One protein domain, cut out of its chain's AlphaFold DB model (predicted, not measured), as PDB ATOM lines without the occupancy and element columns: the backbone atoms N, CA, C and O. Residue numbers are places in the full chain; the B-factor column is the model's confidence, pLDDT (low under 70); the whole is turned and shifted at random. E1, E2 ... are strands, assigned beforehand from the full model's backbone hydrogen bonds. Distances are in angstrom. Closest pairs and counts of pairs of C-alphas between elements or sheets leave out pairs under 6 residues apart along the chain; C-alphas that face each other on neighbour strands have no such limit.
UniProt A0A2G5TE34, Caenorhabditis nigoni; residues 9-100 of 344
ATOM      1  N   PRO A   9     132.378 144.831 -10.004       88.50
ATOM      2  CA  PRO A   9     131.346 144.846 -11.029       88.50
ATOM      3  C   PRO A   9     130.728 146.242 -11.139       88.50
ATOM      4  O   PRO A   9     130.225 146.808 -10.164       88.50
ATOM      5  N   ILE A  10     130.695 146.769 -12.358       88.38
ATOM      6  CA  ILE A  10     129.937 147.972 -12.690       88.38
ATOM      7  C   ILE A  10     128.448 147.674 -12.465       88.38
ATOM      8  O   ILE A  10     127.923 146.669 -12.945       88.38
ATOM      9  N   ASN A  11     127.760 148.546 -11.731       86.44
ATOM     10  CA  ASN A  11     126.348 148.382 -11.385       86.44
ATOM     11  C   ASN A  11     125.503 149.593 -11.830       86.44
ATOM     12  O   ASN A  11     126.007 150.495 -12.496       86.44
ATOM     13  N   ALA A  12     124.206 149.604 -11.503       80.69
ATOM     14  CA  ALA A  12     123.265 150.636 -11.941       80.69
ATOM     15  C   ALA A  12     123.619 152.064 -11.494       80.69
ATOM     16  O   ALA A  12     123.153 153.001 -12.139       80.69
ATOM     17  N   SER A  13     124.415 152.248 -10.434       79.19
ATOM     18  CA  SER A  13     124.855 153.580 -10.001       79.19
ATOM     19  C   SER A  13     125.933 154.179 -10.909       79.19
ATOM     20  O   SER A  13     126.160 155.386 -10.870       79.19
ATOM     21  N   PHE A  14     126.587 153.359 -11.738       80.69
ATOM     22  CA  PHE A  14     127.580 153.827 -12.692       80.69
ATOM     23  C   PHE A  14     126.890 154.321 -13.979       80.69
ATOM     24  O   PHE A  14     126.173 153.552 -14.633       80.69
ATOM     25  N   PRO A  15     127.094 155.587 -14.377       74.19
ATOM     26  CA  PRO A  15     126.314 156.207 -15.437       74.19
ATOM     27  C   PRO A  15     126.833 155.837 -16.835       74.19
ATOM     28  O   PRO A  15     127.606 156.565 -17.454       74.19
ATOM     29  N   ILE A  16     126.384 154.702 -17.364       76.12
ATOM     30  CA  ILE A  16     126.570 154.378 -18.784       76.12
ATOM     31  C   ILE A  16     125.402 154.967 -19.569       76.12
ATOM     32  O   ILE A  16     124.252 154.560 -19.382       76.12
ATOM     33  N   THR A  17     125.699 155.915 -20.447       72.00
ATOM     34  CA  THR A  17     124.687 156.717 -21.156       72.00
ATOM     35  C   THR A  17     124.351 156.198 -22.534       72.00
ATOM     36  O   THR A  17     123.331 156.582 -23.103       72.00
ATOM     37  N   PHE A  18     125.175 155.293 -23.057       72.56
ATOM     38  CA  PHE A  18     124.916 154.650 -24.326       72.56
ATOM     39  C   PHE A  18     125.451 153.229 -24.355       72.56
ATOM     40  O   PHE A  18     126.584 152.961 -23.951       72.56
ATOM     41  N   TYR A  19     124.636 152.344 -24.911       69.19
ATOM     42  CA  TYR A  19     125.041 151.012 -25.324       69.19
ATOM     43  C   TYR A  19     124.693 150.873 -26.797       69.19
ATOM     44  O   TYR A  19     123.553 151.133 -27.182       69.19
ATOM     45  N   GLN A  20     125.655 150.430 -27.597       73.00
ATOM     46  CA  GLN A  20     125.404 149.998 -28.966       73.00
ATOM     47  C   GLN A  20     125.361 148.469 -29.031       73.00
ATOM     48  O   GLN A  20     125.667 147.780 -28.059       73.00
ATOM     49  N   SER A  21     125.000 147.929 -30.195       81.56
ATOM     50  CA  SER A  21     125.112 146.506 -30.529       81.56
ATOM     51  C   SER A  21     126.425 145.873 -30.054       81.56
ATOM     52  O   SER A  21     127.493 146.492 -30.087       81.56
ATOM     53  N   ALA A  22     126.346 144.597 -29.687       90.12
ATOM     54  CA  ALA A  22     127.521 143.753 -29.523       90.12
ATOM     55  C   ALA A  22     127.914 143.147 -30.880       90.12
ATOM     56  O   ALA A  22     127.071 142.972 -31.761       90.12
ATOM     57  N   TYR A  23     129.186 142.799 -31.049       91.00
ATOM     58  CA  TYR A  23     129.712 142.210 -32.278       91.00
ATOM     59  C   TYR A  23     130.569 140.990 -31.969       91.00
ATOM     60  O   TYR A  23     131.355 141.018 -31.027       91.00
ATOM     61  N   VAL A  24     130.480 139.953 -32.796       90.06
ATOM     62  CA  VAL A  24     131.479 138.878 -32.840       90.06
ATOM     63  C   VAL A  24     132.288 139.027 -34.119       90.06
ATOM     64  O   VAL A  24     131.744 138.977 -35.225       90.06
ATOM     65  N   ASP A  25     133.587 139.237 -33.950       89.88
ATOM     66  CA  ASP A  25     134.544 139.548 -35.003       89.88
ATOM     67  C   ASP A  25     135.314 138.300 -35.441       89.88
ATOM     68  O   ASP A  25     136.309 137.918 -34.826       89.88
ATOM     69  N   TYR A  26     134.841 137.680 -36.524       88.50
ATOM     70  CA  TYR A  26     135.399 136.471 -37.144       88.50
ATOM     71  C   TYR A  26     136.646 136.738 -37.991       88.50
ATOM     72  O   TYR A  26     137.165 135.829 -38.639       88.50
ATOM     73  N   ARG A  27     137.138 137.981 -38.034       86.62
ATOM     74  CA  ARG A  27     138.420 138.291 -38.683       86.62
ATOM     75  C   ARG A  27     139.604 137.809 -37.842       86.62
ATOM     76  O   ARG A  27     140.687 137.627 -38.388       86.62
ATOM     77  N   PHE A  28     139.381 137.577 -36.548       85.19
ATOM     78  CA  PHE A  28     140.351 137.033 -35.601       85.19
ATOM     79  C   PHE A  28     140.104 135.541 -35.362       85.19
ATOM     80  O   PHE A  28     138.988 135.048 -35.528       85.19
ATOM     81  N   THR A  29     141.159 134.820 -34.988       83.81
ATOM     82  CA  THR A  29     141.087 133.412 -34.578       83.81
ATOM     83  C   THR A  29     141.788 133.274 -33.221       83.81
ATOM     84  O   THR A  29     142.999 133.488 -33.184       83.81
ATOM     85  N   PRO A  30     141.058 132.970 -32.128       82.81
ATOM     86  CA  PRO A  30     139.594 132.823 -32.054       82.81
ATOM     87  C   PRO A  30     138.836 134.150 -32.324       82.81
ATOM     88  O   PRO A  30     139.434 135.228 -32.237       82.81
ATOM     89  N   PRO A  31     137.531 134.111 -32.681       86.06
ATOM     90  CA  PRO A  31     136.728 135.321 -32.904       86.06
ATOM     91  C   PRO A  31     136.686 136.230 -31.673       86.06
ATOM     92  O   PRO A  31     136.696 135.731 -30.558       86.06
ATOM     93  N   ARG A  32     136.560 137.554 -31.827       87.12
ATOM     94  CA  ARG A  32     136.523 138.492 -30.677       87.12
ATOM     95  C   ARG A  32     135.119 139.035 -30.407       87.12
ATOM     96  O   ARG A  32     134.503 139.579 -31.319       87.12
ATOM     97  N   LEU A  33     134.636 138.958 -29.163       87.69
ATOM     98  CA  LEU A  33     133.435 139.683 -28.728       87.69
ATOM     99  C   LEU A  33     133.790 141.155 -28.475       87.69
ATOM    100  O   LEU A  33     134.714 141.459 -27.725       87.69
ATOM    101  N   ARG A  34     133.045 142.073 -29.088       88.31
ATOM    102  CA  ARG A  34     133.198 143.522 -28.920       88.31
ATOM    103  C   ARG A  34     131.878 144.109 -28.443       88.31
ATOM    104  O   ARG A  34     130.848 143.902 -29.081       88.31
ATOM    105  N   ILE A  35     131.912 144.848 -27.343       87.44
ATOM    106  CA  ILE A  35     130.766 145.589 -26.812       87.44
ATOM    107  C   ILE A  35     131.159 147.056 -26.784       87.44
ATOM    108  O   ILE A  35     132.224 147.397 -26.279       87.44
ATOM    109  N   PHE A  36     130.308 147.907 -27.346       84.50
ATOM    110  CA  PHE A  36     130.552 149.338 -27.425       84.50
ATOM    111  C   PHE A  36     129.619 150.080 -26.482       84.50
ATOM    112  O   PHE A  36     128.394 149.984 -26.598       84.50
ATOM    113  N   THR A  37     130.213 150.829 -25.562       81.19
ATOM    114  CA  THR A  37     129.507 151.659 -24.589       81.19
ATOM    115  C   THR A  37     130.116 153.053 -24.552       81.19
ATOM    116  O   THR A  37     131.301 153.223 -24.842       81.19
ATOM    117  N   LEU A  38     129.305 154.050 -24.197       77.56
ATOM    118  CA  LEU A  38     129.779 155.387 -23.843       77.56
ATOM    119  C   LEU A  38     129.540 155.604 -22.350       77.56
ATOM    120  O   LEU A  38     128.418 155.460 -21.859       77.56
ATOM    121  N   ASN A  39     130.612 155.910 -21.628       76.56
ATOM    122  CA  ASN A  39     130.620 156.030 -20.176       76.56
ATOM    123  C   ASN A  39     131.801 156.901 -19.712       76.56
ATOM    124  O   ASN A  39     132.771 157.045 -20.460       76.56
ATOM    125  N   PRO A  40     131.775 157.422 -18.470       71.81
ATOM    126  CA  PRO A  40     132.966 157.987 -17.836       71.81
ATOM    127  C   PRO A  40     134.107 156.969 -17.752       71.81
ATOM    128  O   PRO A  40     133.879 155.764 -17.874       71.81
ATOM    129  N   CYS A  41     135.332 157.434 -17.500       75.38
ATOM    130  CA  CYS A  41     136.506 156.567 -17.402       75.38
ATOM    131  C   CYS A  41     136.292 155.431 -16.387       75.38
ATOM    132  O   CYS A  41     136.092 155.669 -15.195       75.38
ATOM    133  N   ILE A  42     136.353 154.195 -16.882       77.31
ATOM    134  CA  ILE A  42     136.311 152.976 -16.072       77.31
ATOM    135  C   ILE A  42     137.723 152.715 -15.538       77.31
ATOM    136  O   ILE A  42     138.709 152.912 -16.247       77.31
ATOM    137  N   LYS A  43     137.834 152.265 -14.288       81.31
ATOM    138  CA  LYS A  43     139.120 151.853 -13.709       81.31
ATOM    139  C   LYS A  43     139.508 150.459 -14.205       81.31
ATOM    140  O   LYS A  43     138.647 149.612 -14.398       81.31
ATOM    141  N   ASN A  44     140.803 150.166 -14.310       78.62
ATOM    142  CA  ASN A  44     141.292 148.900 -14.885       78.62
ATOM    143  C   ASN A  44     140.796 147.625 -14.171       78.62
ATOM    144  O   ASN A  44     140.789 146.555 -14.768       78.62
ATOM    145  N   TYR A  45     140.388 147.723 -12.903       82.69
ATOM    146  CA  TYR A  45     139.854 146.601 -12.126       82.69
ATOM    147  C   TYR A  45     138.323 146.459 -12.216       82.69
ATOM    148  O   TYR A  45     137.763 145.510 -11.668       82.69
ATOM    149  N   GLN A  46     137.628 147.396 -12.860       86.69
ATOM    150  CA  GLN A  46     136.177 147.361 -13.018       86.69
ATOM    151  C   GLN A  46     135.771 146.557 -14.259       86.69
ATOM    152  O   GLN A  46     136.468 146.571 -15.275       86.69
ATOM    153  N   PHE A  47     134.628 145.870 -14.191       88.75
ATOM    154  CA  PHE A  47     134.131 145.039 -15.294       88.75
ATOM    155  C   PHE A  47     132.609 145.065 -15.446       88.75
ATOM    156  O   PHE A  47     131.865 145.290 -14.492       88.75
ATOM    157  N   LEU A  48     132.137 144.760 -16.655       88.81
ATOM    158  CA  LEU A  48     130.739 144.451 -16.937       88.81
ATOM    159  C   LEU A  48     130.500 142.953 -16.726       88.81
ATOM    160  O   LEU A  48     131.131 142.124 -17.380       88.81
ATOM    161  N   SER A  49     129.582 142.586 -15.832       91.88
ATOM    162  CA  SER A  49     129.138 141.192 -15.720       91.88
ATOM    163  C   SER A  49     128.106 140.910 -16.807       91.88
ATOM    164  O   SER A  49     127.097 141.612 -16.888       91.88
ATOM    165  N   ALA A  50     128.340 139.913 -17.656       92.00
ATOM    166  CA  ALA A  50     127.472 139.635 -18.793       92.00
ATOM    167  C   ALA A  50     127.206 138.140 -18.986       92.00
ATOM    168  O   ALA A  50     128.115 137.317 -18.888       92.00
ATOM    169  N   ASP A  51     125.960 137.806 -19.316       92.69
ATOM    170  CA  ASP A  51     125.564 136.477 -19.774       92.69
ATOM    171  C   ASP A  51     125.629 136.417 -21.303       92.69
ATOM    172  O   ASP A  51     125.011 137.226 -22.006       92.69
ATOM    173  N   LEU A  52     126.377 135.442 -21.814       91.25
ATOM    174  CA  LEU A  52     126.545 135.178 -23.238       91.25
ATOM    175  C   LEU A  52     125.587 134.061 -23.658       91.25
ATOM    176  O   LEU A  52     125.702 132.925 -23.195       91.25
ATOM    177  N   HIS A  53     124.639 134.386 -24.535       89.25
ATOM    178  CA  HIS A  53     123.630 133.444 -25.023       89.25
ATOM    179  C   HIS A  53     124.098 132.817 -26.337       89.25
ATOM    180  O   HIS A  53     124.301 133.531 -27.325       89.25
ATOM    181  N   LEU A  54     124.257 131.494 -26.352       86.06
ATOM    182  CA  LEU A  54     124.780 130.725 -27.487       86.06
ATOM    183  C   LEU A  54     123.652 130.193 -28.389       86.06
ATOM    184  O   LEU A  54     122.548 129.920 -27.924       86.06
ATOM    185  N   ASN A  55     123.927 130.027 -29.686       74.94
ATOM    186  CA  ASN A  55     123.026 129.338 -30.614       74.94
ATOM    187  C   ASN A  55     122.955 127.833 -30.302       74.94
ATOM    188  O   ASN A  55     123.983 127.169 -30.193       74.94
ATOM    189  N   GLY A  56     121.731 127.307 -30.235       65.38
ATOM    190  CA  GLY A  56     121.414 125.917 -29.895       65.38
ATOM    191  C   GLY A  56     120.413 125.893 -28.741       65.38
ATOM    192  O   GLY A  56     120.708 126.416 -27.674       65.38
ATOM    193  N   ASN A  57     119.223 125.328 -28.964       51.81
ATOM    194  CA  ASN A  57     118.020 125.536 -28.142       51.81
ATOM    195  C   ASN A  57     118.104 125.143 -26.648       51.81
ATOM    196  O   ASN A  57     117.104 125.307 -25.967       51.81
ATOM    197  N   ASN A  58     119.242 124.680 -26.112       57.34
ATOM    198  CA  ASN A  58     119.347 124.152 -24.744       57.34
ATOM    199  C   ASN A  58     120.630 124.537 -23.975       57.34
ATOM    200  O   ASN A  58     120.895 123.956 -22.925       57.34
ATOM    201  N   PHE A  59     121.449 125.484 -24.448       68.69
ATOM    202  CA  PHE A  59     122.628 125.898 -23.675       68.69
ATOM    203  C   PHE A  59     122.275 126.991 -22.665       68.69
ATOM    204  O   PHE A  59     121.774 128.054 -23.034       68.69
ATOM    205  N   ALA A  60     122.567 126.741 -21.385       81.50
ATOM    206  CA  ALA A  60     122.502 127.772 -20.359       81.50
ATOM    207  C   ALA A  60     123.449 128.937 -20.721       81.50
ATOM    208  O   ALA A  60     124.549 128.686 -21.229       81.50
ATOM    209  N   PRO A  61     123.060 130.202 -20.471       86.94
ATOM    210  CA  PRO A  61     123.934 131.337 -20.734       86.94
ATOM    211  C   PRO A  61     125.246 131.230 -19.955       86.94
ATOM    212  O   PRO A  61     125.266 130.847 -18.784       86.94
ATOM    213  N   VAL A  62     126.349 131.604 -20.599       88.81
ATOM    214  CA  VAL A  62     127.678 131.568 -19.983       88.81
ATOM    215  C   VAL A  62     127.995 132.940 -19.400       88.81
ATOM    216  O   VAL A  62     128.121 133.910 -20.146       88.81
ATOM    217  N   ARG A  63     128.156 133.033 -18.077       90.12
ATOM    218  CA  ARG A  63     128.535 134.287 -17.411       90.12
ATOM    219  C   ARG A  63     130.024 134.591 -17.585       90.12
ATOM    220  O   ARG A  63     130.875 133.713 -17.399       90.12
ATOM    221  N   ARG A  64     130.341 135.843 -17.922       88.94
ATOM    222  CA  ARG A  64     131.706 136.368 -18.068       88.94
ATOM    223  C   ARG A  64     131.830 137.778 -17.496       88.94
ATOM    224  O   ARG A  64     130.868 138.542 -17.489       88.94
ATOM    225  N   ASN A  65     133.041 138.108 -17.057       88.81
ATOM    226  CA  ASN A  65     133.435 139.459 -16.672       88.81
ATOM    227  C   ASN A  65     134.138 140.101 -17.871       88.81
ATOM    228  O   ASN A  65     135.128 139.562 -18.359       88.81
ATOM    229  N   ILE A  66     133.601 141.212 -18.367       85.69
ATOM    230  CA  ILE A  66     134.100 141.916 -19.549       85.69
ATOM    231  C   ILE A  66     134.795 143.194 -19.089       85.69
ATOM    232  O   ILE A  66     134.164 144.066 -18.491       85.69
ATOM    233  N   TYR A  67     136.089 143.295 -19.368       82.88
ATOM    234  CA  TYR A  67     136.939 144.412 -18.964       82.88
ATOM    235  C   TYR A  67     137.138 145.394 -20.127       82.88
ATOM    236  O   TYR A  67     136.891 145.060 -21.285       82.88
ATOM    237  N   GLY A  68     137.582 146.616 -19.815       70.06
ATOM    238  CA  GLY A  68     137.883 147.644 -20.822       70.06
ATOM    239  C   GLY A  68     139.145 147.365 -21.652       70.06
ATOM    240  O   GLY A  68     139.348 147.987 -22.692       70.06
ATOM    241  N   THR A  69     139.985 146.429 -21.215       65.12
ATOM    242  CA  THR A  69     141.130 145.915 -21.974       65.12
ATOM    243  C   THR A  69     140.726 144.681 -22.774       65.12
ATOM    244  O   THR A  69     139.804 143.959 -22.393       65.12
ATOM    245  N   HIS A  70     141.426 144.409 -23.879       57.00
ATOM    246  CA  HIS A  70     141.249 143.148 -24.595       57.00
ATOM    247  C   HIS A  70     141.469 141.974 -23.634       57.00
ATOM    248  O   HIS A  70     142.478 141.916 -22.939       57.00
ATOM    249  N   LEU A  71     140.495 141.068 -23.578       50.94
ATOM    250  CA  LEU A  71     140.700 139.745 -23.011       50.94
ATOM    251  C   LEU A  71     141.415 138.937 -24.093       50.94
ATOM    252  O   LEU A  71     140.818 138.664 -25.134       50.94
ATOM    253  N   ASP A  72     142.685 138.609 -23.866       47.88
ATOM    254  CA  ASP A  72     143.445 137.687 -24.724       47.88
ATOM    255  C   ASP A  72     143.056 136.213 -24.479       47.88
ATOM    256  O   ASP A  72     143.650 135.303 -25.051       47.88
ATOM    257  N   ASP A  73     142.029 135.975 -23.659       54.03
ATOM    258  CA  ASP A  73     141.450 134.658 -23.423       54.03
ATOM    259  C   ASP A  73     140.573 134.195 -24.597       54.03
ATOM    260  O   ASP A  73     140.000 134.995 -25.348       54.03
ATOM    261  N   ASP A  74     140.396 132.875 -24.711       56.16
ATOM    262  CA  ASP A  74     139.507 132.263 -25.695       56.16
ATOM    263  C   ASP A  74     138.081 132.810 -25.558       56.16
ATOM    264  O   ASP A  74     137.333 132.510 -24.619       56.16
ATOM    265  N   CYS A  75     137.678 133.617 -26.539       57.72
ATOM    266  CA  CYS A  75     136.303 134.066 -26.661       57.72
ATOM    267  C   CYS A  75     135.396 132.833 -26.784       57.72
ATOM    268  O   CYS A  75     135.604 132.012 -27.688       57.72
ATOM    269  N   PRO A  76     134.384 132.677 -25.911       54.75
ATOM    270  CA  PRO A  76     133.533 131.502 -25.920       54.75
ATOM    271  C   PRO A  76     132.666 131.485 -27.185       54.75
ATOM    272  O   PRO A  76     131.558 132.013 -27.218       54.75
ATOM    273  N   SER A  77     133.183 130.786 -28.194       57.59
ATOM    274  CA  SER A  77     132.495 130.265 -29.373       57.59
ATOM    275  C   SER A  77     131.965 131.269 -30.413       57.59
ATOM    276  O   SER A  77     131.405 132.325 -30.133       57.59
ATOM    277  N   ALA A  78     132.038 130.828 -31.670       60.94
ATOM    278  CA  ALA A  78     131.450 131.384 -32.893       60.94
ATOM    279  C   ALA A  78     129.898 131.459 -32.911       60.94
ATOM    280  O   ALA A  78     129.281 131.541 -33.975       60.94
ATOM    281  N   LEU A  79     129.229 131.357 -31.761       75.25
ATOM    282  CA  LEU A  79     127.785 131.108 -31.684       75.25
ATOM    283  C   LEU A  79     127.021 132.099 -30.801       75.25
ATOM    284  O   LEU A  79     125.816 131.921 -30.630       75.25
ATOM    285  N   ILE A  80     127.664 133.144 -30.270       85.50
ATOM    286  CA  ILE A  80     126.978 134.148 -29.440       85.50
ATOM    287  C   ILE A  80     125.919 134.887 -30.282       85.50
ATOM    288  O   ILE A  80     126.231 135.455 -31.331       85.50
ATOM    289  N   LYS A  81     124.661 134.876 -29.823       87.62
ATOM    290  CA  LYS A  81     123.514 135.549 -30.467       87.62
ATOM    291  C   LYS A  81     123.049 136.786 -29.701       87.62
ATOM    292  O   LYS A  81     122.592 137.757 -30.304       87.62
ATOM    293  N   LYS A  82     123.144 136.742 -28.373       91.06
ATOM    294  CA  LYS A  82     122.700 137.812 -27.478       91.06
ATOM    295  C   LYS A  82     123.680 137.949 -26.322       91.06
ATOM    296  O   LYS A  82     124.229 136.950 -25.855       91.06
ATOM    297  N   VAL A  83     123.864 139.173 -25.848       91.94
ATOM    298  CA  VAL A  83     124.580 139.468 -24.606       91.94
ATOM    299  C   VAL A  83     123.616 140.156 -23.651       91.94
ATOM    300  O   VAL A  83     122.963 141.124 -24.034       91.94
ATOM    301  N   THR A  84     123.526 139.675 -22.414       93.50
ATOM    302  CA  THR A  84     122.780 140.354 -21.346       93.50
ATOM    303  C   THR A  84     123.766 140.890 -20.319       93.50
ATOM    304  O   THR A  84     124.364 140.111 -19.585       93.50
ATOM    305  N   ILE A  85     123.928 142.208 -20.259       92.44
ATOM    306  CA  ILE A  85     124.771 142.892 -19.275       92.44
ATOM    307  C   ILE A  85     123.962 143.104 -17.992       92.44
ATOM    308  O   ILE A  85     122.835 143.603 -18.043       92.44
ATOM    309  N   HIS A  86     124.545 142.755 -16.848       91.69
ATOM    310  CA  HIS A  86     123.964 142.922 -15.516       91.69
ATOM    311  C   HIS A  86     124.593 144.118 -14.811       91.69
ATOM    312  O   HIS A  86     125.811 144.201 -14.682       91.69
ATOM    313  N   LEU A  87     123.749 145.027 -14.332       88.12
ATOM    314  CA  LEU A  87     124.136 146.264 -13.657       88.12
ATOM    315  C   LEU A  87     123.367 146.363 -12.336       88.12
ATOM    316  O   LEU A  87     122.574 147.275 -12.124       88.12
ATOM    317  N   GLY A  88     123.533 145.379 -11.454       84.06
ATOM    318  CA  GLY A  88     122.706 145.260 -10.249       84.06
ATOM    319  C   GLY A  88     121.251 144.920 -10.595       84.06
ATOM    320  O   GLY A  88     120.988 143.866 -11.171       84.06
ATOM    321  N   SER A  89     120.304 145.802 -10.260       83.75
ATOM    322  CA  SER A  89     118.873 145.603 -10.551       83.75
ATOM    323  C   SER A  89     118.504 145.814 -12.024       83.75
ATOM    324  O   SER A  89     117.452 145.350 -12.465       83.75
ATOM    325  N   ARG A  90     119.360 146.489 -12.804       86.94
ATOM    326  CA  ARG A  90     119.137 146.761 -14.230       86.94
ATOM    327  C   ARG A  90     119.829 145.717 -15.103       86.94
ATOM    328  O   ARG A  90     120.965 145.328 -14.839       86.94
ATOM    329  N   LYS A  91     119.166 145.314 -16.188       90.25
ATOM    330  CA  LYS A  91     119.737 144.462 -17.240       90.25
ATOM    331  C   LYS A  91     119.667 145.177 -18.585       90.25
ATOM    332  O   LYS A  91     118.689 145.870 -18.855       90.25
ATOM    333  N   VAL A  92     120.692 145.005 -19.411       90.25
ATOM    334  CA  VAL A  92     120.742 145.529 -20.784       90.25
ATOM    335  C   VAL A  92     120.933 144.362 -21.734       90.25
ATOM    336  O   VAL A  92     121.888 143.602 -21.597       90.25
ATOM    337  N   GLU A  93     120.025 144.213 -22.691       92.19
ATOM    338  CA  GLU A  93     120.122 143.173 -23.710       92.19
ATOM    339  C   GLU A  93     120.646 143.757 -25.017       92.19
ATOM    340  O   GLU A  93     120.081 144.705 -25.557       92.19
ATOM    341  N   LEU A  94     121.721 143.166 -25.532       91.38
ATOM    342  CA  LEU A  94     122.338 143.548 -26.792       91.38
ATOM    343  C   LEU A  94     122.234 142.394 -27.782       91.38
ATOM    344  O   LEU A  94     122.687 141.275 -27.516       91.38
ATOM    345  N   ASN A  95     121.676 142.690 -28.953       89.25
ATOM    346  CA  ASN A  95     121.771 141.797 -30.098       89.25
ATOM    347  C   ASN A  95     123.221 141.745 -30.585       89.25
ATOM    348  O   ASN A  95     123.909 142.771 -30.626       89.25
ATOM    349  N   VAL A  96     123.668 140.549 -30.966       90.44
ATOM    350  CA  VAL A  96     125.019 140.335 -31.483       90.44
ATOM    351  C   VAL A  96     125.004 140.338 -33.002       90.44
ATOM    352  O   VAL A  96     124.339 139.520 -33.639       90.44
ATOM    353  N   GLN A  97     125.782 141.241 -33.584       91.25
ATOM    354  CA  GLN A  97     126.061 141.284 -35.012       91.25
ATOM    355  C   GLN A  97     127.338 140.502 -35.325       91.25
ATOM    356  O   GLN A  97     128.233 140.364 -34.491       91.25
ATOM    357  N   LYS A  98     127.435 139.964 -36.538       89.56
ATOM    358  CA  LYS A  98     128.597 139.182 -36.969       89.56
ATOM    359  C   LYS A  98     129.433 140.001 -37.939       89.56
ATOM    360  O   LYS A  98     128.895 140.543 -38.901       89.56
ATOM    361  N   VAL A  99     130.735 140.057 -37.692       91.38
ATOM    362  CA  VAL A  99     131.702 140.746 -38.550       91.38
ATOM    363  C   VAL A  99     132.595 139.701 -39.192       91.38
ATOM    364  O   VAL A  99     133.247 138.925 -38.497       91.38
ATOM    365  N   TYR A 100     132.616 139.673 -40.518       89.81
ATOM    366  CA  TYR A 100     133.370 138.699 -41.298       89.81
ATOM    367  C   TYR A 100     134.555 139.349 -42.008       89.81
ATOM    368  O   TYR A 100     134.743 140.568 -41.970       89.81
TER     369      TYR A 100
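This is residues 9 to 100 of the 344 residues of a protein of Caenorhabditis nigoni (UniProt A0A2G5TE34). One sheet of six strands curls like part of a barrel and folds back on itself, so that the leaf of E2 and E1 faces the leaf of E5, E3 and E4, with E6 as the hinge between them. The long link from E4 to E5 makes a loop of residues 68 to 79. The printed part has 92 residues, with no named helix and six named strands, E1 to E6 along the chain, in the sheet order E2, E1, E6, E5, E3, E4, mixed; the class is all strand. It is compact, with a radius of gyration of the C-alphas of 12.9 A and spans of 34 by 27 by 20 A.

E1, residues 18 to 25, is 20.9 A long and begins at C-alpha 18 (124.916, 154.650, -24.326). E2, residues 32 to 38, measures 19.4 A, and E3, residues 46 to 54, measures 24.8 A. E4, residues 62 to 67, measures 15.9 A. E5, residues 80 to 87, measures 20.1 A. E6, residues 90 to 99, measures 28.0 A and ends at C-alpha 99 (131.702, 140.746, -38.550).

E1 and E2 form an antiparallel hairpin, with N 23 and O 34 at 2.8 A. E1 is parallel to E6 at 39 degrees, with N 24 and O 97 at 2.8 A. The pairing of E6 is staggered: residues 90 to 95 pair with E5 and residues 96 to 99 with E1. E5 and E6 form a hairpin with a tight link, with N 85 and O 92 at 2.8 A. E5 and E3 are antiparallel, with N 51 and O 84 at 2.8 A. E3 and E4 form a hairpin, with N 50 and O 64 at 2.9 A. The edge strands E2 and E4 are apart.

The C-alphas of Cys 41 and Asn 57, the two farthest apart, are 37.7 A from each other. The printed part has no cut. The link from E4 to E5 is long, 12 residues. The mean pLDDT of the printed part is 80.9; it is under 70 at residue 19, residues 56 to 59 and residues 69 to 78.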